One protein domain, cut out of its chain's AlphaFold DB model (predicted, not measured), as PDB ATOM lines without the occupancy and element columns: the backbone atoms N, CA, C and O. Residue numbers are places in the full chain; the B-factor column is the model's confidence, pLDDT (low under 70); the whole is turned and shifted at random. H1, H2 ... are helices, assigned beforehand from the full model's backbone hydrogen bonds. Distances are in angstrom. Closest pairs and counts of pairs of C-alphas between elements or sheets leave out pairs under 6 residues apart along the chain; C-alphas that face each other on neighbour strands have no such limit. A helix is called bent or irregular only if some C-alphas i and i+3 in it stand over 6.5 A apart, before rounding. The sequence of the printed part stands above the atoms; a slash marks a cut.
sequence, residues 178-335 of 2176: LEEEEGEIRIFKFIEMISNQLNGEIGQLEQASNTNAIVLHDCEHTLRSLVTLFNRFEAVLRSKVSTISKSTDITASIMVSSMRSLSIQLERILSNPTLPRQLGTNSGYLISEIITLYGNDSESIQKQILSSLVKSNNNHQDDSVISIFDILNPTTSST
ATOM      1  N   LEU A 178     136.371 135.295 135.995       49.92
ATOM      2  CA  LEU A 178     137.415 135.747 135.062       49.92
ATOM      3  C   LEU A 178     137.535 137.255 134.753       49.92
ATOM      4  O   LEU A 178     137.878 137.589 133.626       49.92
ATOM      5  N   GLU A 179     137.338 138.178 135.698       49.80
ATOM      6  CA  GLU A 179     137.750 139.583 135.442       49.80
ATOM      7  C   GLU A 179     138.954 140.075 136.261       49.80
ATOM      8  O   GLU A 179     139.415 141.190 136.047       49.80
ATOM      9  N   GLU A 180     139.562 139.240 137.110       56.35
ATOM     10  CA  GLU A 180     140.716 139.640 137.932       56.35
ATOM     11  C   GLU A 180     141.773 138.525 138.022       56.35
ATOM     12  O   GLU A 180     141.465 137.351 137.806       56.35
ATOM     13  N   GLU A 181     143.019 138.878 138.370       58.60
ATOM     14  CA  GLU A 181     144.157 137.947 138.532       58.60
ATOM     15  C   GLU A 181     143.837 136.756 139.460       58.60
ATOM     16  O   GLU A 181     144.354 135.650 139.275       58.60
ATOM     17  N   GLU A 182     142.928 136.932 140.429       65.31
ATOM     18  CA  GLU A 182     142.445 135.841 141.283       65.31
ATOM     19  C   GLU A 182     141.753 134.717 140.499       65.31
ATOM     20  O   GLU A 182     141.847 133.545 140.869       65.31
ATOM     21  N   GLY A 183     141.044 135.065 139.429       66.24
ATOM     22  CA  GLY A 183     140.279 134.144 138.601       66.24
ATOM     23  C   GLY A 183     141.131 133.095 137.904       66.24
ATOM     24  O   GLY A 183     140.806 131.905 137.878       66.24
ATOM     25  N   GLU A 184     142.278 133.533 137.400       69.06
ATOM     26  CA  GLU A 184     143.251 132.687 136.717       69.06
ATOM     27  C   GLU A 184     143.854 131.662 137.689       69.06
ATOM     28  O   GLU A 184     143.933 130.472 137.377       69.06
ATOM     29  N   ILE A 185     144.190 132.097 138.911       74.23
ATOM     30  CA  ILE A 185     144.698 131.223 139.980       74.23
ATOM     31  C   ILE A 185     143.686 130.116 140.307       74.23
ATOM     32  O   ILE A 185     144.078 128.971 140.551       74.23
ATOM     33  N   ARG A 186     142.383 130.424 140.303       78.25
ATOM     34  CA  ARG A 186     141.320 129.446 140.603       78.25
ATOM     35  C   ARG A 186     141.263 128.324 139.564       78.25
ATOM     36  O   ARG A 186     141.113 127.168 139.953       78.25
ATOM     37  N   ILE A 187     141.455 128.625 138.278       81.85
ATOM     38  CA  ILE A 187     141.473 127.612 137.207       81.85
ATOM     39  C   ILE A 187     142.623 126.620 137.413       81.85
ATOM     40  O   ILE A 187     142.404 125.409 137.386       81.85
ATOM     41  N   PHE A 188     143.837 127.110 137.675       84.09
ATOM     42  CA  PHE A 188     144.993 126.229 137.886       84.09
ATOM     43  C   PHE A 188     144.899 125.426 139.188       84.09
ATOM     44  O   PHE A 188     145.330 124.271 139.218       84.09
ATOM     45  N   LYS A 189     144.264 125.971 140.232       82.68
ATOM     46  CA  LYS A 189     143.914 125.206 141.440       82.68
ATOM     47  C   LYS A 189     142.887 124.110 141.151       82.68
ATOM     48  O   LYS A 189     143.024 123.007 141.669       82.68
ATOM     49  N   PHE A 190     141.892 124.353 140.296       84.94
ATOM     50  CA  PHE A 190     140.960 123.299 139.878       84.94
ATOM     51  C   PHE A 190     141.658 122.193 139.088       84.94
ATOM     52  O   PHE A 190     141.392 121.020 139.339       84.94
ATOM     53  N   ILE A 191     142.584 122.544 138.190       86.58
ATOM     54  CA  ILE A 191     143.403 121.559 137.470       86.58
ATOM     55  C   ILE A 191     144.222 120.712 138.453       86.58
ATOM     56  O   ILE A 191     144.246 119.489 138.323       86.58
ATOM     57  N   GLU A 192     144.837 121.334 139.459       85.49
ATOM     58  CA  GLU A 192     145.581 120.632 140.511       85.49
ATOM     59  C   GLU A 192     144.687 119.677 141.312       85.49
ATOM     60  O   GLU A 192     145.010 118.500 141.464       85.49
ATOM     61  N   MET A 193     143.522 120.150 141.769       83.71
ATOM     62  CA  MET A 193     142.553 119.339 142.513       83.71
ATOM     63  C   MET A 193     142.073 118.135 141.696       83.71
ATOM     64  O   MET A 193     142.013 117.020 142.215       83.71
ATOM     65  N   ILE A 194     141.759 118.345 140.414       84.92
ATOM     66  CA  ILE A 194     141.328 117.271 139.518       84.92
ATOM     67  C   ILE A 194     142.476 116.287 139.254       84.92
ATOM     68  O   ILE A 194     142.262 115.078 139.288       84.92
ATOM     69  N   SER A 195     143.697 116.778 139.038       85.25
ATOM     70  CA  SER A 195     144.880 115.935 138.843       85.25
ATOM     71  C   SER A 195     145.171 115.058 140.067       85.25
ATOM     72  O   SER A 195     145.446 113.866 139.916       85.25
ATOM     73  N   ASN A 196     145.045 115.609 141.276       84.28
ATOM     74  CA  ASN A 196     145.222 114.867 142.524       84.28
ATOM     75  C   ASN A 196     144.154 113.781 142.708       84.28
ATOM     76  O   ASN A 196     144.478 112.660 143.107       84.28
ATOM     77  N   GLN A 197     142.898 114.082 142.367       83.44
ATOM     78  CA  GLN A 197     141.817 113.097 142.386       83.44
ATOM     79  C   GLN A 197     142.076 111.972 141.373       83.44
ATOM     80  O   GLN A 197     142.001 110.795 141.723       83.44
ATOM     81  N   LEU A 198     142.463 112.336 140.147       85.98
ATOM     82  CA  LEU A 198     142.788 111.390 139.084       85.98
ATOM     83  C   LEU A 198     143.948 110.465 139.488       85.98
ATOM     84  O   LEU A 198     143.873 109.261 139.266       85.98
ATOM     85  N   ASN A 199     144.986 110.986 140.151       87.14
ATOM     86  CA  ASN A 199     146.085 110.177 140.689       87.14
ATOM     87  C   ASN A 199     145.593 109.109 141.685       87.14
ATOM     88  O   ASN A 199     146.027 107.955 141.632       87.14
ATOM     89  N   GLY A 200     144.672 109.484 142.579       82.56
ATOM     90  CA  GLY A 200     144.063 108.562 143.539       82.56
ATOM     91  C   GLY A 200     143.225 107.473 142.865       82.56
ATOM     92  O   GLY A 200     143.333 106.302 143.228       82.56
ATOM     93  N   GLU A 201     142.425 107.839 141.862       85.38
ATOM     94  CA  GLU A 201     141.567 106.905 141.124       85.38
ATOM     95  C   GLU A 201     142.382 105.950 140.232       85.38
ATOM     96  O   GLU A 201     142.160 104.739 140.272       85.38
ATOM     97  N   ILE A 202     143.394 106.448 139.507       82.49
ATOM     98  CA  ILE A 202     144.320 105.606 138.727       82.49
ATOM     99  C   ILE A 202     145.059 104.633 139.650       82.49
ATOM    100  O   ILE A 202     145.148 103.447 139.345       82.49
ATOM    101  N   GLY A 203     145.552 105.103 140.802       82.51
ATOM    102  CA  GLY A 203     146.227 104.242 141.776       82.51
ATOM    103  C   GLY A 203     145.339 103.096 142.274       82.51
ATOM    104  O   GLY A 203     145.824 101.984 142.470       82.51
ATOM    105  N   GLN A 204     144.033 103.334 142.417       80.29
ATOM    106  CA  GLN A 204     143.070 102.282 142.746       80.29
ATOM    107  C   GLN A 204     142.822 101.323 141.574       80.29
ATOM    108  O   GLN A 204     142.709 100.120 141.807       80.29
ATOM    109  N   LEU A 205     142.746 101.824 140.335       79.03
ATOM    110  CA  LEU A 205     142.590 100.981 139.142       79.03
ATOM    111  C   LEU A 205     143.794 100.060 138.929       79.03
ATOM    112  O   LEU A 205     143.605  98.887 138.628       79.03
ATOM    113  N   GLU A 206     145.011 100.559 139.138       78.05
ATOM    114  CA  GLU A 206     146.240  99.770 139.004       78.05
ATOM    115  C   GLU A 206     146.394  98.703 140.100       78.05
ATOM    116  O   GLU A 206     146.980  97.650 139.858       78.05
ATOM    117  N   GLN A 207     145.856  98.942 141.302       74.55
ATOM    118  CA  GLN A 207     145.889  97.974 142.407       74.55
ATOM    119  C   GLN A 207     144.775  96.920 142.329       74.55
ATOM    120  O   GLN A 207     144.854  95.881 142.990       74.55
ATOM    121  N   ALA A 208     143.709  97.176 141.570       65.13
ATOM    122  CA  ALA A 208     142.548  96.305 141.532       65.13
ATOM    123  C   ALA A 208     142.769  95.122 140.577       65.13
ATOM    124  O   ALA A 208     142.850  95.290 139.365       65.13
ATOM    125  N   SER A 209     142.767  93.893 141.107       53.45
ATOM    126  CA  SER A 209     142.831  92.671 140.286       53.45
ATOM    127  C   SER A 209     141.598  92.479 139.388       53.45
ATOM    128  O   SER A 209     141.659  91.741 138.413       53.45
ATOM    129  N   ASN A 210     140.481  93.132 139.729       52.55
ATOM    130  CA  ASN A 210     139.254  93.203 138.941       52.55
ATOM    131  C   ASN A 210     138.867  94.675 138.783       52.55
ATOM    132  O   ASN A 210     138.734  95.377 139.786       52.55
ATOM    133  N   THR A 211     138.638  95.126 137.548       55.11
ATOM    134  CA  THR A 211     138.243  96.505 137.223       55.11
ATOM    135  C   THR A 211     137.035  96.939 138.051       55.11
ATOM    136  O   THR A 211     135.907  96.499 137.814       55.11
ATOM    137  N   ASN A 212     137.263  97.809 139.037       66.98
ATOM    138  CA  ASN A 212     136.191  98.426 139.800       66.98
ATOM    139  C   ASN A 212     135.466  99.421 138.886       66.98
ATOM    140  O   ASN A 212     135.958 100.522 138.644       66.98
ATOM    141  N   ALA A 213     134.305  99.019 138.368       67.01
ATOM    142  CA  ALA A 213     133.525  99.810 137.420       67.01
ATOM    143  C   ALA A 213     133.200 101.230 137.922       67.01
ATOM    144  O   ALA A 213     133.053 102.130 137.103       67.01
ATOM    145  N   ILE A 214     133.122 101.446 139.244       64.80
ATOM    146  CA  ILE A 214     132.902 102.782 139.819       64.80
ATOM    147  C   ILE A 214     134.120 103.666 139.609       64.80
ATOM    148  O   ILE A 214     133.991 104.739 139.043       64.80
ATOM    149  N   VAL A 215     135.300 103.199 140.028       74.03
ATOM    150  CA  VAL A 215     136.543 103.977 139.917       74.03
ATOM    151  C   VAL A 215     136.846 104.264 138.450       74.03
ATOM    152  O   VAL A 215     137.292 105.350 138.110       74.03
ATOM    153  N   LEU A 216     136.535 103.311 137.566       76.47
ATOM    154  CA  LEU A 216     136.660 103.511 136.129       76.47
ATOM    155  C   LEU A 216     135.743 104.627 135.609       76.47
ATOM    156  O   LEU A 216     136.192 105.488 134.857       76.47
ATOM    157  N   HIS A 217     134.468 104.602 136.000       69.84
ATOM    158  CA  HIS A 217     133.494 105.619 135.613       69.84
ATOM    159  C   HIS A 217     133.849 106.995 136.195       69.84
ATOM    160  O   HIS A 217     133.734 108.002 135.498       69.84
ATOM    161  N   ASP A 218     134.313 107.036 137.444       76.00
ATOM    162  CA  ASP A 218     134.795 108.254 138.096       76.00
ATOM    163  C   ASP A 218     136.001 108.819 137.323       76.00
ATOM    164  O   ASP A 218     135.949 109.971 136.905       76.00
ATOM    165  N   CYS A 219     136.991 107.988 136.966       81.88
ATOM    166  CA  CYS A 219     138.110 108.374 136.095       81.88
ATOM    167  C   CYS A 219     137.653 108.929 134.738       81.88
ATOM    168  O   CYS A 219     138.147 109.964 134.283       81.88
ATOM    169  N   GLU A 220     136.713 108.257 134.066       80.89
ATOM    170  CA  GLU A 220     136.192 108.698 132.768       80.89
ATOM    171  C   GLU A 220     135.502 110.062 132.882       80.89
ATOM    172  O   GLU A 220     135.719 110.945 132.045       80.89
ATOM    173  N   HIS A 221     134.692 110.250 133.926       78.39
ATOM    174  CA  HIS A 221     134.027 111.516 134.200       78.39
ATOM    175  C   HIS A 221     135.037 112.620 134.527       78.39
ATOM    176  O   HIS A 221     134.941 113.711 133.970       78.39
ATOM    177  N   THR A 222     136.040 112.329 135.357       83.28
ATOM    178  CA  THR A 222     137.135 113.240 135.703       83.28
ATOM    179  C   THR A 222     137.854 113.752 134.453       83.28
ATOM    180  O   THR A 222     138.032 114.961 134.286       83.28
ATOM    181  N   LEU A 223     138.188 112.858 133.517       86.94
ATOM    182  CA  LEU A 223     138.797 113.234 132.238       86.94
ATOM    183  C   LEU A 223     137.849 114.054 131.351       86.94
ATOM    184  O   LEU A 223     138.281 115.030 130.744       86.94
ATOM    185  N   ARG A 224     136.556 113.714 131.283       81.95
ATOM    186  CA  ARG A 224     135.571 114.519 130.534       81.95
ATOM    187  C   ARG A 224     135.418 115.926 131.108       81.95
ATOM    188  O   ARG A 224     135.359 116.882 130.342       81.95
ATOM    189  N   SER A 225     135.381 116.067 132.431       80.14
ATOM    190  CA  SER A 225     135.319 117.374 133.088       80.14
ATOM    191  C   SER A 225     136.553 118.223 132.771       80.14
ATOM    192  O   SER A 225     136.405 119.421 132.536       80.14
ATOM    193  N   LEU A 226     137.746 117.616 132.683       85.35
ATOM    194  CA  LEU A 226     138.951 118.302 132.199       85.35
ATOM    195  C   LEU A 226     138.804 118.763 130.747       85.35
ATOM    196  O   LEU A 226     139.142 119.901 130.451       85.35
ATOM    197  N   VAL A 227     138.264 117.926 129.856       82.99
ATOM    198  CA  VAL A 227     138.029 118.314 128.452       82.99
ATOM    199  C   VAL A 227     137.121 119.544 128.376       82.99
ATOM    200  O   VAL A 227     137.439 120.508 127.682       82.99
ATOM    201  N   THR A 228     136.026 119.561 129.142       79.45
ATOM    202  CA  THR A 228     135.126 120.721 129.209       79.45
ATOM    203  C   THR A 228     135.826 121.957 129.781       79.45
ATOM    204  O   THR A 228     135.625 123.059 129.273       79.45
ATOM    205  N   LEU A 229     136.666 121.789 130.811       82.63
ATOM    206  CA  LEU A 229     137.445 122.871 131.421       82.63
ATOM    207  C   LEU A 229     138.402 123.508 130.403       82.63
ATOM    208  O   LEU A 229     138.409 124.729 130.256       82.63
ATOM    209  N   PHE A 230     139.167 122.684 129.683       84.27
ATOM    210  CA  PHE A 230     140.121 123.133 128.669       84.27
ATOM    211  C   PHE A 230     139.417 123.869 127.529       84.27
ATOM    212  O   PHE A 230     139.784 125.001 127.223       84.27
ATOM    213  N   ASN A 231     138.344 123.289 126.985       78.26
ATOM    214  CA  ASN A 231     137.581 123.904 125.899       78.26
ATOM    215  C   ASN A 231     136.939 125.241 126.313       78.26
ATOM    216  O   ASN A 231     136.840 126.161 125.506       78.26
ATOM    217  N   ARG A 232     136.482 125.369 127.566       78.14
ATOM    218  CA  ARG A 232     135.813 126.588 128.046       78.14
ATOM    219  C   ARG A 232     136.785 127.723 128.374       78.14
ATOM    220  O   ARG A 232     136.423 128.887 128.218       78.14
ATOM    221  N   PHE A 233     137.991 127.402 128.838       80.39
ATOM    222  CA  PHE A 233     138.971 128.384 129.316       80.39
ATOM    223  C   PHE A 233     140.260 128.425 128.485       80.39
ATOM    224  O   PHE A 233     141.289 128.904 128.965       80.39
ATOM    225  N   GLU A 234     140.199 127.975 127.230       78.87
ATOM    226  CA  GLU A 234     141.340 127.874 126.314       78.87
ATOM    227  C   GLU A 234     142.165 129.173 126.248       78.87
ATOM    228  O   GLU A 234     143.388 129.136 126.366       78.87
ATOM    229  N   ALA A 235     141.511 130.336 126.135       75.91
ATOM    230  CA  ALA A 235     142.187 131.633 126.026       75.91
ATOM    231  C   ALA A 235     143.041 131.974 127.262       75.91
ATOM    232  O   ALA A 235     144.181 132.430 127.133       75.91
ATOM    233  N   VAL A 236     142.508 131.714 128.461       76.29
ATOM    234  CA  VAL A 236     143.208 131.966 129.729       76.29
ATOM    235  C   VAL A 236     144.379 130.999 129.869       76.29
ATOM    236  O   VAL A 236     145.503 131.429 130.137       76.29
ATOM    237  N   LEU A 237     144.138 129.710 129.606       81.74
ATOM    238  CA  LEU A 237     145.167 128.674 129.651       81.74
ATOM    239  C   LEU A 237     146.311 128.981 128.677       81.74
ATOM    240  O   LEU A 237     147.466 128.966 129.090       81.74
ATOM    241  N   ARG A 238     146.009 129.350 127.425       81.84
ATOM    242  CA  ARG A 238     147.001 129.686 126.389       81.84
ATOM    243  C   ARG A 238     147.880 130.863 126.809       81.84
ATOM    244  O   ARG A 238     149.106 130.775 126.746       81.84
ATOM    245  N   SER A 239     147.260 131.940 127.302       75.53
ATOM    246  CA  SER A 239     147.986 133.149 127.715       75.53
ATOM    247  C   SER A 239     149.041 132.852 128.786       75.53
ATOM    248  O   SER A 239     150.171 133.323 128.681       75.53
ATOM    249  N   LYS A 240     148.720 132.001 129.768       77.14
ATOM    250  CA  LYS A 240     149.612 131.695 130.889       77.14
ATOM    251  C   LYS A 240     150.582 130.565 130.585       77.14
ATOM    252  O   LYS A 240     151.765 130.711 130.885       77.14
ATOM    253  N   VAL A 241     150.144 129.495 129.923       75.91
ATOM    254  CA  VAL A 241     151.015 128.378 129.521       75.91
ATOM    255  C   VAL A 241     152.175 128.872 128.646       75.91
ATOM    256  O   VAL A 241     153.310 128.440 128.841       75.91
ATOM    257  N   SER A 242     151.944 129.869 127.783       70.39
ATOM    258  CA  SER A 242     153.011 130.507 126.992       70.39
ATOM    259  C   SER A 242     154.099 131.212 127.833       70.39
ATOM    260  O   SER A 242     155.221 131.406 127.363       70.39
ATOM    261  N   THR A 243     153.811 131.569 129.093       72.57
ATOM    262  CA  THR A 243     154.752 132.248 130.009       72.57
ATOM    263  C   THR A 243     155.609 131.301 130.849       72.57
ATOM    264  O   THR A 243     156.544 131.773 131.496       72.57
ATOM    265  N   ILE A 244     155.354 129.984 130.806       71.04
ATOM    266  CA  ILE A 244     156.047 128.964 131.622       71.04
ATOM    267  C   ILE A 244     157.580 129.049 131.504       71.04
ATOM    268  O   ILE A 244     158.283 128.763 132.468       71.04
ATOM    269  N   SER A 245     158.118 129.477 130.358       62.88
ATOM    270  CA  SER A 245     159.568 129.610 130.157       62.88
ATOM    271  C   SER A 245     160.185 130.910 130.694       62.88
ATOM    272  O   SER A 245     161.409 131.012 130.723       62.88
ATOM    273  N   LYS A 246     159.390 131.917 131.090       62.61
ATOM    274  CA  LYS A 246     159.875 133.293 131.335       62.61
ATOM    275  C   LYS A 246     159.617 133.857 132.733       62.61
ATOM    276  O   LYS A 246     160.222 134.875 133.059       62.61
ATOM    277  N   SER A 247     158.739 133.273 133.548       56.23
ATOM    278  CA  SER A 247     158.295 133.901 134.803       56.23
ATOM    279  C   SER A 247     158.721 133.133 136.061       56.23
ATOM    280  O   SER A 247     158.552 131.924 136.172       56.23
ATOM    281  N   THR A 248     159.254 133.866 137.041       58.32
ATOM    282  CA  THR A 248     159.559 133.393 138.409       58.32
ATOM    283  C   THR A 248     158.447 133.743 139.405       58.32
ATOM    284  O   THR A 248     158.682 133.799 140.609       58.32
ATOM    285  N   ASP A 249     157.254 134.061 138.904       63.56
ATOM    286  CA  ASP A 249     156.153 134.576 139.712       63.56
ATOM    287  C   ASP A 249     155.460 133.460 140.517       63.56
ATOM    288  O   ASP A 249     155.434 132.300 140.101       63.56
ATOM    289  N   ILE A 250     154.861 133.791 141.662       61.15
ATOM    290  CA  ILE A 250     154.186 132.807 142.536       61.15
ATOM    291  C   ILE A 250     153.025 132.129 141.787       61.15
ATOM    292  O   ILE A 250     152.824 130.917 141.882       61.15
ATOM    293  N   THR A 251     152.306 132.898 140.973       63.42
ATOM    294  CA  THR A 251     151.263 132.438 140.043       63.42
ATOM    295  C   THR A 251     151.810 131.452 139.015       63.42
ATOM    296  O   THR A 251     151.167 130.445 138.714       63.42
ATOM    297  N   ALA A 252     153.021 131.708 138.511       69.08
ATOM    298  CA  ALA A 252     153.698 130.822 137.575       69.08
ATOM    299  C   ALA A 252     154.088 129.499 138.242       69.08
ATOM    300  O   ALA A 252     153.915 128.446 137.635       69.08
ATOM    301  N   SER A 253     154.520 129.530 139.508       75.07
ATOM    302  CA  SER A 253     154.831 128.315 140.270       75.07
ATOM    303  C   SER A 253     153.618 127.391 140.401       75.07
ATOM    304  O   SER A 253     153.755 126.198 140.141       75.07
ATOM    305  N   ILE A 254     152.448 127.928 140.779       75.16
ATOM    306  CA  ILE A 254     151.210 127.138 140.917       75.16
ATOM    307  C   ILE A 254     150.778 126.598 139.552       75.16
ATOM    308  O   ILE A 254     150.486 125.417 139.411       75.16
ATOM    309  N   MET A 255     150.784 127.441 138.517       78.86
ATOM    310  CA  MET A 255     150.464 127.007 137.157       78.86
ATOM    311  C   MET A 255     151.350 125.837 136.705       78.86
ATOM    312  O   MET A 255     150.840 124.829 136.211       78.86
ATOM    313  N   VAL A 256     152.673 125.979 136.849       79.66
ATOM    314  CA  VAL A 256     153.645 124.969 136.416       79.66
ATOM    315  C   VAL A 256     153.461 123.680 137.208       79.66
ATOM    316  O   VAL A 256     153.465 122.609 136.604       79.66
ATOM    317  N   SER A 257     153.238 123.750 138.526       82.97
ATOM    318  CA  SER A 257     152.986 122.553 139.335       82.97
ATOM    319  C   SER A 257     151.689 121.847 138.941       82.97
ATOM    320  O   SER A 257     151.700 120.625 138.783       82.97
ATOM    321  N   SER A 258     150.598 122.585 138.705       86.47
ATOM    322  CA  SER A 258     149.309 122.013 138.296       86.47
ATOM    323  C   SER A 258     149.397 121.313 136.940       86.47
ATOM    324  O   SER A 258     148.945 120.177 136.792       86.47
ATOM    325  N   MET A 259     150.016 121.969 135.951       88.73
ATOM    326  CA  MET A 259     150.179 121.411 134.605       88.73
ATOM    327  C   MET A 259     151.146 120.228 134.584       88.73
ATOM    328  O   MET A 259     150.880 119.235 133.910       88.73
ATOM    329  N   ARG A 260     152.226 120.288 135.372       87.75
ATOM    330  CA  ARG A 260     153.141 119.159 135.567       87.75
ATOM    331  C   ARG A 260     152.419 117.956 136.162       87.75
ATOM    332  O   ARG A 260     152.529 116.855 135.630       87.75
ATOM    333  N   SER A 261     151.653 118.162 137.233       88.35
ATOM    334  CA  SER A 261     150.888 117.090 137.873       88.35
ATOM    335  C   SER A 261     149.907 116.448 136.893       88.35
ATOM    336  O   SER A 261     149.875 115.223 136.763       88.35
ATOM    337  N   LEU A 262     149.148 117.259 136.144       91.12
ATOM    338  CA  LEU A 262     148.210 116.753 135.144       91.12
ATOM    339  C   LEU A 262     148.928 115.965 134.042       91.12
ATOM    340  O   LEU A 262     148.518 114.848 133.735       91.12
ATOM    341  N   SER A 263     150.014 116.513 133.491       89.97
ATOM    342  CA  SER A 263     150.827 115.856 132.464       89.97
ATOM    343  C   SER A 263     151.293 114.468 132.907       89.97
ATOM    344  O   SER A 263     151.110 113.509 132.158       89.97
ATOM    345  N   ILE A 264     151.807 114.329 134.134       89.76
ATOM    346  CA  ILE A 264     152.254 113.035 134.670       89.76
ATOM    347  C   ILE A 264     151.102 112.022 134.710       89.76
ATOM    348  O   ILE A 264     151.291 110.869 134.323       89.76
ATOM    349  N   GLN A 265     149.901 112.427 135.141       92.11
ATOM    350  CA  GLN A 265     148.761 111.505 135.221       92.11
ATOM    351  C   GLN A 265     148.227 111.100 133.841       92.11
ATOM    352  O   GLN A 265     147.875 109.938 133.637       92.11
ATOM    353  N   LEU A 266     148.196 112.024 132.877       93.03
ATOM    354  CA  LEU A 266     147.781 111.721 131.504       93.03
ATOM    355  C   LEU A 266     148.781 110.786 130.807       93.03
ATOM    356  O   LEU A 266     148.367 109.809 130.183       93.03
ATOM    357  N   GLU A 267     150.087 111.036 130.957       91.15
ATOM    358  CA  GLU A 267     151.137 110.143 130.450       91.15
ATOM    359  C   GLU A 267     151.057 108.759 131.108       91.15
ATOM    360  O   GLU A 267     151.178 107.745 130.421       91.15
ATOM    361  N   ARG A 268     150.770 108.690 132.415       89.86
ATOM    362  CA  ARG A 268     150.570 107.422 133.131       89.86
ATOM    363  C   ARG A 268     149.420 106.610 132.531       89.86
ATOM    364  O   ARG A 268     149.618 105.428 132.257       89.86
ATOM    365  N   ILE A 269     148.272 107.234 132.243       91.01
ATOM    366  CA  ILE A 269     147.151 106.558 131.565       91.01
ATOM    367  C   ILE A 269     147.568 106.065 130.176       91.01
ATOM    368  O   ILE A 269     147.325 104.911 129.830       91.01
ATOM    369  N   LEU A 270     148.204 106.927 129.379       90.58
ATOM    370  CA  LEU A 270     148.580 106.616 127.999       90.58
ATOM    371  C   LEU A 270     149.697 105.576 127.899       90.58
ATOM    372  O   LEU A 270     149.753 104.853 126.912       90.58
ATOM    373  N   SER A 271     150.553 105.454 128.910       88.25
ATOM    374  CA  SER A 271     151.606 104.436 128.963       88.25
ATOM    375  C   SER A 271     151.096 103.048 129.356       88.25
ATOM    376  O   SER A 271     151.758 102.052 129.066       88.25
ATOM    377  N   ASN A 272     149.925 102.959 129.992       84.11
ATOM    378  CA  ASN A 272     149.427 101.715 130.557       84.11
ATOM    379  C   ASN A 272     148.467 100.987 129.589       84.11
ATOM    380  O   ASN A 272     147.347 101.453 129.371       84.11
ATOM    381  N   PRO A 273     148.849  99.819 129.030       76.52
ATOM    382  CA  PRO A 273     147.992  99.064 128.116       76.52
ATOM    383  C   PRO A 273     146.801  98.373 128.799       76.52
ATOM    384  O   PRO A 273     145.908  97.905 128.095       76.52
ATOM    385  N   THR A 274     146.780  98.259 130.134       76.74
ATOM    386  CA  THR A 274     145.723  97.527 130.859       76.74
ATOM    387  C   THR A 274     144.493  98.379 131.157       76.74
ATOM    388  O   THR A 274     143.423  97.832 131.436       76.74
ATOM    389  N   LEU A 275     144.619  99.708 131.091       80.15
ATOM    390  CA  LEU A 275     143.513 100.617 131.373       80.15
ATOM    391  C   LEU A 275     142.499 100.649 130.215       80.15
ATOM    392  O   LEU A 275     142.872 100.517 129.047       80.15
ATOM    393  N   PRO A 276     141.203 100.867 130.500       74.52
ATOM    394  CA  PRO A 276     140.184 100.919 129.456       74.52
ATOM    395  C   PRO A 276     140.412 102.060 128.463       74.52
ATOM    396  O   PRO A 276     140.682 103.203 128.833       74.52
ATOM    397  N   ARG A 277     140.249 101.748 127.174       73.69
ATOM    398  CA  ARG A 277     140.624 102.615 126.043       73.69
ATOM    399  C   ARG A 277     139.916 103.979 126.032       73.69
ATOM    400  O   ARG A 277     140.479 104.936 125.506       73.69
ATOM    401  N   GLN A 278     138.730 104.111 126.642       78.63
ATOM    402  CA  GLN A 278     138.049 105.411 126.786       78.63
ATOM    403  C   GLN A 278     138.884 106.416 127.594       78.63
ATOM    404  O   GLN A 278     138.909 107.603 127.259       78.63
ATOM    405  N   LEU A 279     139.612 105.942 128.614       85.74
ATOM    406  CA  LEU A 279     140.529 106.782 129.382       85.74
ATOM    407  C   LEU A 279     141.698 107.243 128.507       85.74
ATOM    408  O   LEU A 279     142.026 108.429 128.506       85.74
ATOM    409  N   GLY A 280     142.268 106.333 127.709       87.58
ATOM    410  CA  GLY A 280     143.305 106.652 126.723       87.58
ATOM    411  C   GLY A 280     142.832 107.669 125.678       87.58
ATOM    412  O   GLY A 280     143.542 108.626 125.389       87.58
ATOM    413  N   THR A 281     141.591 107.546 125.196       85.92
ATOM    414  CA  THR A 281     140.993 108.457 124.200       85.92
ATOM    415  C   THR A 281     140.870 109.889 124.728       85.92
ATOM    416  O   THR A 281     141.282 110.840 124.059       85.92
ATOM    417  N   ASN A 282     140.316 110.063 125.935       88.56
ATOM    418  CA  ASN A 282     140.183 111.387 126.550       88.56
ATOM    419  C   ASN A 282     141.549 111.960 126.947       88.56
ATOM    420  O   ASN A 282     141.792 113.152 126.772       88.56
ATOM    421  N   SER A 283     142.460 111.109 127.429       92.82
ATOM    422  CA  SER A 283     143.820 111.528 127.783       92.82
ATOM    423  C   SER A 283     144.609 111.977 126.555       92.82
ATOM    424  O   SER A 283     145.280 113.000 126.608       92.82
ATOM    425  N   GLY A 284     144.474 111.276 125.425       91.33
ATOM    426  CA  GLY A 284     145.095 111.654 124.157       91.33
ATOM    427  C   GLY A 284     144.591 112.998 123.627       91.33
ATOM    428  O   GLY A 284     145.394 113.817 123.176       91.33
ATOM    429  N   TYR A 285     143.288 113.279 123.758       90.97
ATOM    430  CA  TYR A 285     142.724 114.598 123.445       90.97
ATOM    431  C   TYR A 285     143.312 115.699 124.340       90.97
ATOM    432  O   TYR A 285     143.767 116.717 123.832       90.97
ATOM    433  N   LEU A 286     143.365 115.484 125.659       90.72
ATOM    434  CA  LEU A 286     143.917 116.467 126.600       90.72
ATOM    435  C   LEU A 286     145.410 116.726 126.373       90.72
ATOM    436  O   LEU A 286     145.842 117.873 126.418       90.72
ATOM    437  N   ILE A 287     146.193 115.684 126.082       91.32
ATOM    438  CA  ILE A 287     147.598 115.833 125.681       91.32
ATOM    439  C   ILE A 287     147.708 116.693 124.420       91.32
ATOM    440  O   ILE A 287     148.560 117.574 124.360       91.32
ATOM    441  N   SER A 288     146.823 116.484 123.445       90.01
ATOM    442  CA  SER A 288     146.798 117.268 122.207       90.01
ATOM    443  C   SER A 288     146.474 118.741 122.461       90.01
ATOM    444  O   SER A 288     147.157 119.604 121.919       90.01
ATOM    445  N   GLU A 289     145.505 119.038 123.332       87.39
ATOM    446  CA  GLU A 289     145.207 120.412 123.761       87.39
ATOM    447  C   GLU A 289     146.402 121.056 124.485       87.39
ATOM    448  O   GLU A 289     146.771 122.190 124.205       87.39
ATOM    449  N   ILE A 290     147.092 120.332 125.371       88.56
ATOM    450  CA  ILE A 290     148.280 120.873 126.056       88.56
ATOM    451  C   ILE A 290     149.396 121.225 125.055       88.56
ATOM    452  O   ILE A 290     150.024 122.275 125.195       88.56
ATOM    453  N   ILE A 291     149.618 120.397 124.026       86.98
ATOM    454  CA  ILE A 291     150.598 120.679 122.959       86.98
ATOM    455  C   ILE A 291     150.241 121.975 122.227       86.98
ATOM    456  O   ILE A 291     151.114 122.807 121.974       86.98
ATOM    457  N   THR A 292     148.965 122.164 121.883       85.37
ATOM    458  CA  THR A 292     148.528 123.323 121.095       85.37
ATOM    459  C   THR A 292     148.513 124.609 121.919       85.37
ATOM    460  O   THR A 292     148.727 125.676 121.342       85.37
ATOM    461  N   LEU A 293     148.316 124.545 123.242       82.26
ATOM    462  CA  LEU A 293     148.290 125.707 124.142       82.26
ATOM    463  C   LEU A 293     149.633 126.455 124.251       82.26
ATOM    464  O   LEU A 293     149.626 127.633 124.603       82.26
ATOM    465  N   TYR A 294     150.774 125.824 123.949       76.07
ATOM    466  CA  TYR A 294     152.100 126.463 124.059       76.07
ATOM    467  C   TYR A 294     152.475 127.351 122.853       76.07
ATOM    468  O   TYR A 294     153.454 128.094 122.915       76.07
ATOM    469  N   GLY A 295     151.716 127.293 121.753       75.76
ATOM    470  CA  GLY A 295     151.941 128.124 120.567       75.76
ATOM    471  C   GLY A 295     151.000 129.333 120.495       75.76
ATOM    472  O   GLY A 295     149.802 129.218 120.757       75.76
ATOM    473  N   ASN A 296     151.534 130.495 120.113       74.49
ATOM    474  CA  ASN A 296     150.765 131.740 119.941       74.49
ATOM    475  C   ASN A 296     150.335 131.979 118.487       74.49
ATOM    476  O   ASN A 296     149.428 132.762 118.222       74.49
ATOM    477  N   ASP A 297     150.991 131.307 117.549       80.59
ATOM    478  CA  ASP A 297     150.749 131.402 116.118       80.59
ATOM    479  C   ASP A 297     150.821 130.009 115.479       80.59
ATOM    480  O   ASP A 297     151.181 129.013 116.110       80.59
ATOM    481  N   SER A 298     150.447 129.933 114.204       78.98
ATOM    482  CA  SER A 298     150.418 128.669 113.468       78.98
ATOM    483  C   SER A 298     151.785 127.975 113.439       78.98
ATOM    484  O   SER A 298     151.864 126.759 113.609       78.98
ATOM    485  N   GLU A 299     152.861 128.752 113.304       80.94
ATOM    486  CA  GLU A 299     154.231 128.251 113.209       80.94
ATOM    487  C   GLU A 299     154.707 127.644 114.542       80.94
ATOM    488  O   GLU A 299     155.207 126.524 114.587       80.94
ATOM    489  N   SER A 300     154.517 128.342 115.657       80.27
ATOM    490  CA  SER A 300     154.886 127.866 116.995       80.27
ATOM    491  C   SER A 300     154.110 126.614 117.405       80.27
ATOM    492  O   SER A 300     154.704 125.701 117.984       80.27
ATOM    493  N   ILE A 301     152.823 126.520 117.047       85.03
ATOM    494  CA  ILE A 301     152.028 125.297 117.239       85.03
ATOM    495  C   ILE A 301     152.628 124.143 116.423       85.03
ATOM    496  O   ILE A 301     152.801 123.048 116.957       85.03
ATOM    497  N   GLN A 302     153.015 124.380 115.163       84.66
ATOM    498  CA  GLN A 302     153.703 123.370 114.352       84.66
ATOM    499  C   GLN A 302     155.014 122.901 114.998       84.66
ATOM    500  O   GLN A 302     155.218 121.691 115.110       84.66
ATOM    501  N   LYS A 303     155.875 123.813 115.486       83.59
ATOM    502  CA  LYS A 303     157.125 123.428 116.186       83.59
ATOM    503  C   LYS A 303     156.844 122.555 117.407       83.59
ATOM    504  O   LYS A 303     157.569 121.592 117.649       83.59
ATOM    505  N   GLN A 304     155.797 122.858 118.174       86.05
ATOM    506  CA  GLN A 304     155.431 122.081 119.363       86.05
ATOM    507  C   GLN A 304     154.881 120.692 119.029       86.05
ATOM    508  O   GLN A 304     155.263 119.713 119.672       86.05
ATOM    509  N   ILE A 305     154.052 120.571 117.989       87.85
ATOM    510  CA  ILE A 305     153.574 119.263 117.515       87.85
ATOM    511  C   ILE A 305     154.754 118.416 117.021       87.85
ATOM    512  O   ILE A 305     154.900 117.258 117.416       87.85
ATOM    513  N   LEU A 306     155.628 119.000 116.194       85.15
ATOM    514  CA  LEU A 306     156.765 118.292 115.607       85.15
ATOM    515  C   LEU A 306     157.795 117.875 116.660       85.15
ATOM    516  O   LEU A 306     158.194 116.716 116.660       85.15
ATOM    517  N   SER A 307     158.167 118.759 117.591       83.41
ATOM    518  CA  SER A 307     159.089 118.420 118.693       83.41
ATOM    519  C   SER A 307     158.538 117.333 119.621       83.41
ATOM    520  O   SER A 307     159.306 116.561 120.190       83.41
ATOM    521  N   SER A 308     157.211 117.231 119.747       86.58
ATOM    522  CA  SER A 308     156.563 116.232 120.601       86.58
ATOM    523  C   SER A 308     156.413 114.863 119.927       86.58
ATOM    524  O   SER A 308     156.495 113.848 120.612       86.58
ATOM    525  N   LEU A 309     156.188 114.804 118.607       86.31
ATOM    526  CA  LEU A 309     155.814 113.559 117.910       86.31
ATOM    527  C   LEU A 309     156.863 113.054 116.901       86.31
ATOM    528  O   LEU A 309     156.959 111.849 116.657       86.31
ATOM    529  N   VAL A 310     157.680 113.937 116.320       77.75
ATOM    530  CA  VAL A 310     158.616 113.625 115.223       77.75
ATOM    531  C   VAL A 310     160.066 113.732 115.701       77.75
ATOM    532  O   VAL A 310     160.407 114.548 116.547       77.75
ATOM    533  N   LYS A 311     160.947 112.858 115.197       64.36
ATOM    534  CA  LYS A 311     162.379 112.886 115.545       64.36
ATOM    535  C   LYS A 311     163.029 114.057 114.807       64.36
ATOM    536  O   LYS A 311     162.839 114.139 113.593       64.36
ATOM    537  N   SER A 312     163.817 114.903 115.477       55.22
ATOM    538  CA  SER A 312     164.707 115.814 114.752       55.22
ATOM    539  C   SER A 312     165.661 114.950 113.920       55.22
ATOM    540  O   SER A 312     166.436 114.144 114.438       55.22
ATOM    541  N   ASN A 313     165.531 114.999 112.594       52.35
ATOM    542  CA  ASN A 313     166.557 114.429 111.731       52.35
ATOM    543  C   ASN A 313     167.797 115.308 111.928       52.35
ATOM    544  O   ASN A 313     167.706 116.514 111.719       52.35
ATOM    545  N   ASN A 314     168.916 114.709 112.345       49.17
ATOM    546  CA  ASN A 314     170.167 115.337 112.816       49.17
ATOM    547  C   ASN A 314     170.874 116.332 111.850       49.17
ATOM    548  O   ASN A 314     172.056 116.603 112.030       49.17
ATOM    549  N   ASN A 315     170.205 116.889 110.838       49.34
ATOM    550  CA  ASN A 315     170.814 117.741 109.814       49.34
ATOM    551  C   ASN A 315     170.283 119.187 109.746       49.34
ATOM    552  O   ASN A 315     170.721 119.925 108.867       49.34
ATOM    553  N   HIS A 316     169.423 119.647 110.662       47.06
ATOM    554  CA  HIS A 316     169.008 121.057 110.698       47.06
ATOM    555  C   HIS A 316     169.150 121.656 112.105       47.06
ATOM    556  O   HIS A 316     168.548 121.175 113.055       47.06
ATOM    557  N   GLN A 317     169.982 122.698 112.215       46.28
ATOM    558  CA  GLN A 317     170.438 123.389 113.434       46.28
ATOM    559  C   GLN A 317     169.355 124.225 114.157       46.28
ATOM    560  O   GLN A 317     169.647 125.317 114.632       46.28
ATOM    561  N   ASP A 318     168.127 123.723 114.280       48.67
ATOM    562  CA  ASP A 318     167.063 124.373 115.063       48.67
ATOM    563  C   ASP A 318     166.618 123.504 116.259       48.67
ATOM    564  O   ASP A 318     165.437 123.415 116.588       48.67
ATOM    565  N   ASP A 319     167.585 122.924 116.983       51.54
ATOM    566  CA  ASP A 319     167.415 122.243 118.290       51.54
ATOM    567  C   ASP A 319     166.881 123.171 119.418       51.54
ATOM    568  O   ASP A 319     166.946 122.844 120.602       51.54
ATOM    569  N   SER A 320     166.356 124.357 119.094       60.66
ATOM    570  CA  SER A 320     165.934 125.355 120.083       60.66
ATOM    571  C   SER A 320     164.544 125.106 120.683       60.66
ATOM    572  O   SER A 320     164.235 125.678 121.730       60.66
ATOM    573  N   VAL A 321     163.700 124.265 120.073       67.27
ATOM    574  CA  VAL A 321     162.318 124.061 120.543       67.27
ATOM    575  C   VAL A 321     162.166 122.750 121.304       67.27
ATOM    576  O   VAL A 321     162.026 121.676 120.725       67.27
ATOM    577  N   ILE A 322     162.145 122.875 122.628       78.31
ATOM    578  CA  ILE A 322     161.846 121.792 123.566       78.31
ATOM    579  C   ILE A 322     160.319 121.593 123.619       78.31
ATOM    580  O   ILE A 322     159.564 122.572 123.650       78.31
ATOM    581  N   SER A 323     159.861 120.336 123.634       84.77
ATOM    582  CA  SER A 323     158.441 120.005 123.828       84.77
ATOM    583  C   SER A 323     157.953 120.536 125.178       84.77
ATOM    584  O   SER A 323     158.652 120.403 126.186       84.77
ATOM    585  N   ILE A 324     156.732 121.076 125.239       85.47
ATOM    586  CA  ILE A 324     156.115 121.496 126.508       85.47
ATOM    587  C   ILE A 324     156.169 120.398 127.583       85.47
ATOM    588  O   ILE A 324     156.401 120.696 128.752       85.47
ATOM    589  N   PHE A 325     156.026 119.125 127.212       88.55
ATOM    590  CA  PHE A 325     156.077 118.023 128.174       88.55
ATOM    591  C   PHE A 325     157.474 117.772 128.734       88.55
ATOM    592  O   PHE A 325     157.600 117.351 129.882       88.55
ATOM    593  N   ASP A 326     158.520 118.075 127.970       86.67
ATOM    594  CA  ASP A 326     159.898 118.008 128.458       86.67
ATOM    595  C   ASP A 326     160.215 119.187 129.390       86.67
ATOM    596  O   ASP A 326     160.939 119.024 130.371       86.67
ATOM    597  N   ILE A 327     159.596 120.352 129.156       82.77
ATOM    598  CA  ILE A 327     159.661 121.508 130.066       82.77
ATOM    599  C   ILE A 327     158.913 121.218 131.376       82.77
ATOM    600  O   ILE A 327     159.406 121.545 132.456       82.77
ATOM    601  N   LEU A 328     157.727 120.609 131.296       85.00
ATOM    602  CA  LEU A 328     156.907 120.282 132.465       85.00
ATOM    603  C   LEU A 328     157.504 119.133 133.290       85.00
ATOM    604  O   LEU A 328     157.424 119.170 134.518       85.00
ATOM    605  N   ASN A 329     158.144 118.148 132.649       83.34
ATOM    606  CA  ASN A 329     158.712 116.962 133.300       83.34
ATOM    607  C   ASN A 329     160.247 116.862 133.161       83.34
ATOM    608  O   ASN A 329     160.755 115.845 132.676       83.34
ATOM    609  N   PRO A 330     161.024 117.831 133.688       71.69
ATOM    610  CA  PRO A 330     162.480 117.877 133.504       71.69
ATOM    611  C   PRO A 330     163.228 116.726 134.199       71.69
ATOM    612  O   PRO A 330     164.408 116.506 133.957       71.69
ATOM    613  N   THR A 331     162.562 115.985 135.092       74.12
ATOM    614  CA  THR A 331     163.138 114.843 135.820       74.12
ATOM    615  C   THR A 331     163.221 113.564 134.989       74.12
ATOM    616  O   THR A 331     163.848 112.601 135.424       74.12
ATOM    617  N   THR A 332     162.566 113.517 133.830       70.18
ATOM    618  CA  THR A 332     162.602 112.345 132.947       70.18
ATOM    619  C   THR A 332     163.812 112.428 132.014       70.18
ATOM    620  O   THR A 332     164.032 113.443 131.368       70.18
ATOM    621  N   SER A 333     164.634 111.373 131.968       75.97
ATOM    622  CA  SER A 333     165.873 111.356 131.168       75.97
ATOM    623  C   SER A 333     165.630 111.249 129.661       75.97
ATOM    624  O   SER A 333     166.534 111.501 128.868       75.97
ATOM    625  N   SER A 334     164.428 110.838 129.265       82.38
ATOM    626  CA  SER A 334     164.042 110.598 127.883       82.38
ATOM    627  C   SER A 334     163.059 111.676 127.433       82.38
ATOM    628  O   SER A 334     162.177 112.040 128.202       82.38
ATOM    629  N   THR A 335     163.175 112.175 126.200       85.01
ATOM    630  CA  THR A 335     162.264 113.202 125.652       85.01
ATOM    631  C   THR A 335     160.839 112.667 125.500       85.01
ATOM    632  O   THR A 335     160.650 111.461 125.316       85.01
TER     633      THR A 335
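What this domain is: This is residues 178 to 335 of the 2176 residues of the protein "DUF2428 domain-containing protein" of Dictyostelium discoideum (UniProt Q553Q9). Four helices, H1 to H4, form an up-and-down bundle, each running against the one before. H5 packs on H4, H6 on H3, and residues 310 to 318 stick out. The printed part has 158 residues, six named helices in order H1 to H6, no named strand: all helix, compact, radius of gyration of the C-alphas 16.4 A, spans 50 by 44 by 26 A.

Where its parts are: Find C-alpha 181 at (144.157, 137.947, 138.532); from there H1 runs 40.2 A to residue 207. H2, residues 213 to 241, 34.4 A, is irregular: C-alphas 232 and 235 are 8.4 A apart. H3, residues 250 to 271, spans 31.6 A; H4, residues 277 to 293, 24.4 A. H5 is residues 298 to 309; H6, residues 324 to 328, ends at C-alpha (156.907, 120.282, 132.465).

How they stand to each other: Look at H3, the hub: it touches H1, closest C-alphas Glu 192 and Ser 258, 4.6 A. H2 touches H4, closest C-alphas Arg 238 and Leu 293, 4.7 A. Every O i to N i+4 pair is within hydrogen-bond range in H3, H4, H5 and H6; H1 has 22 of 23, H2 23 of 25.

The domain as a whole: The printed part has no cut. The H5 to H6 link is long, 14 residues. Among 34 residues under pLDDT 70 are 311 to 321.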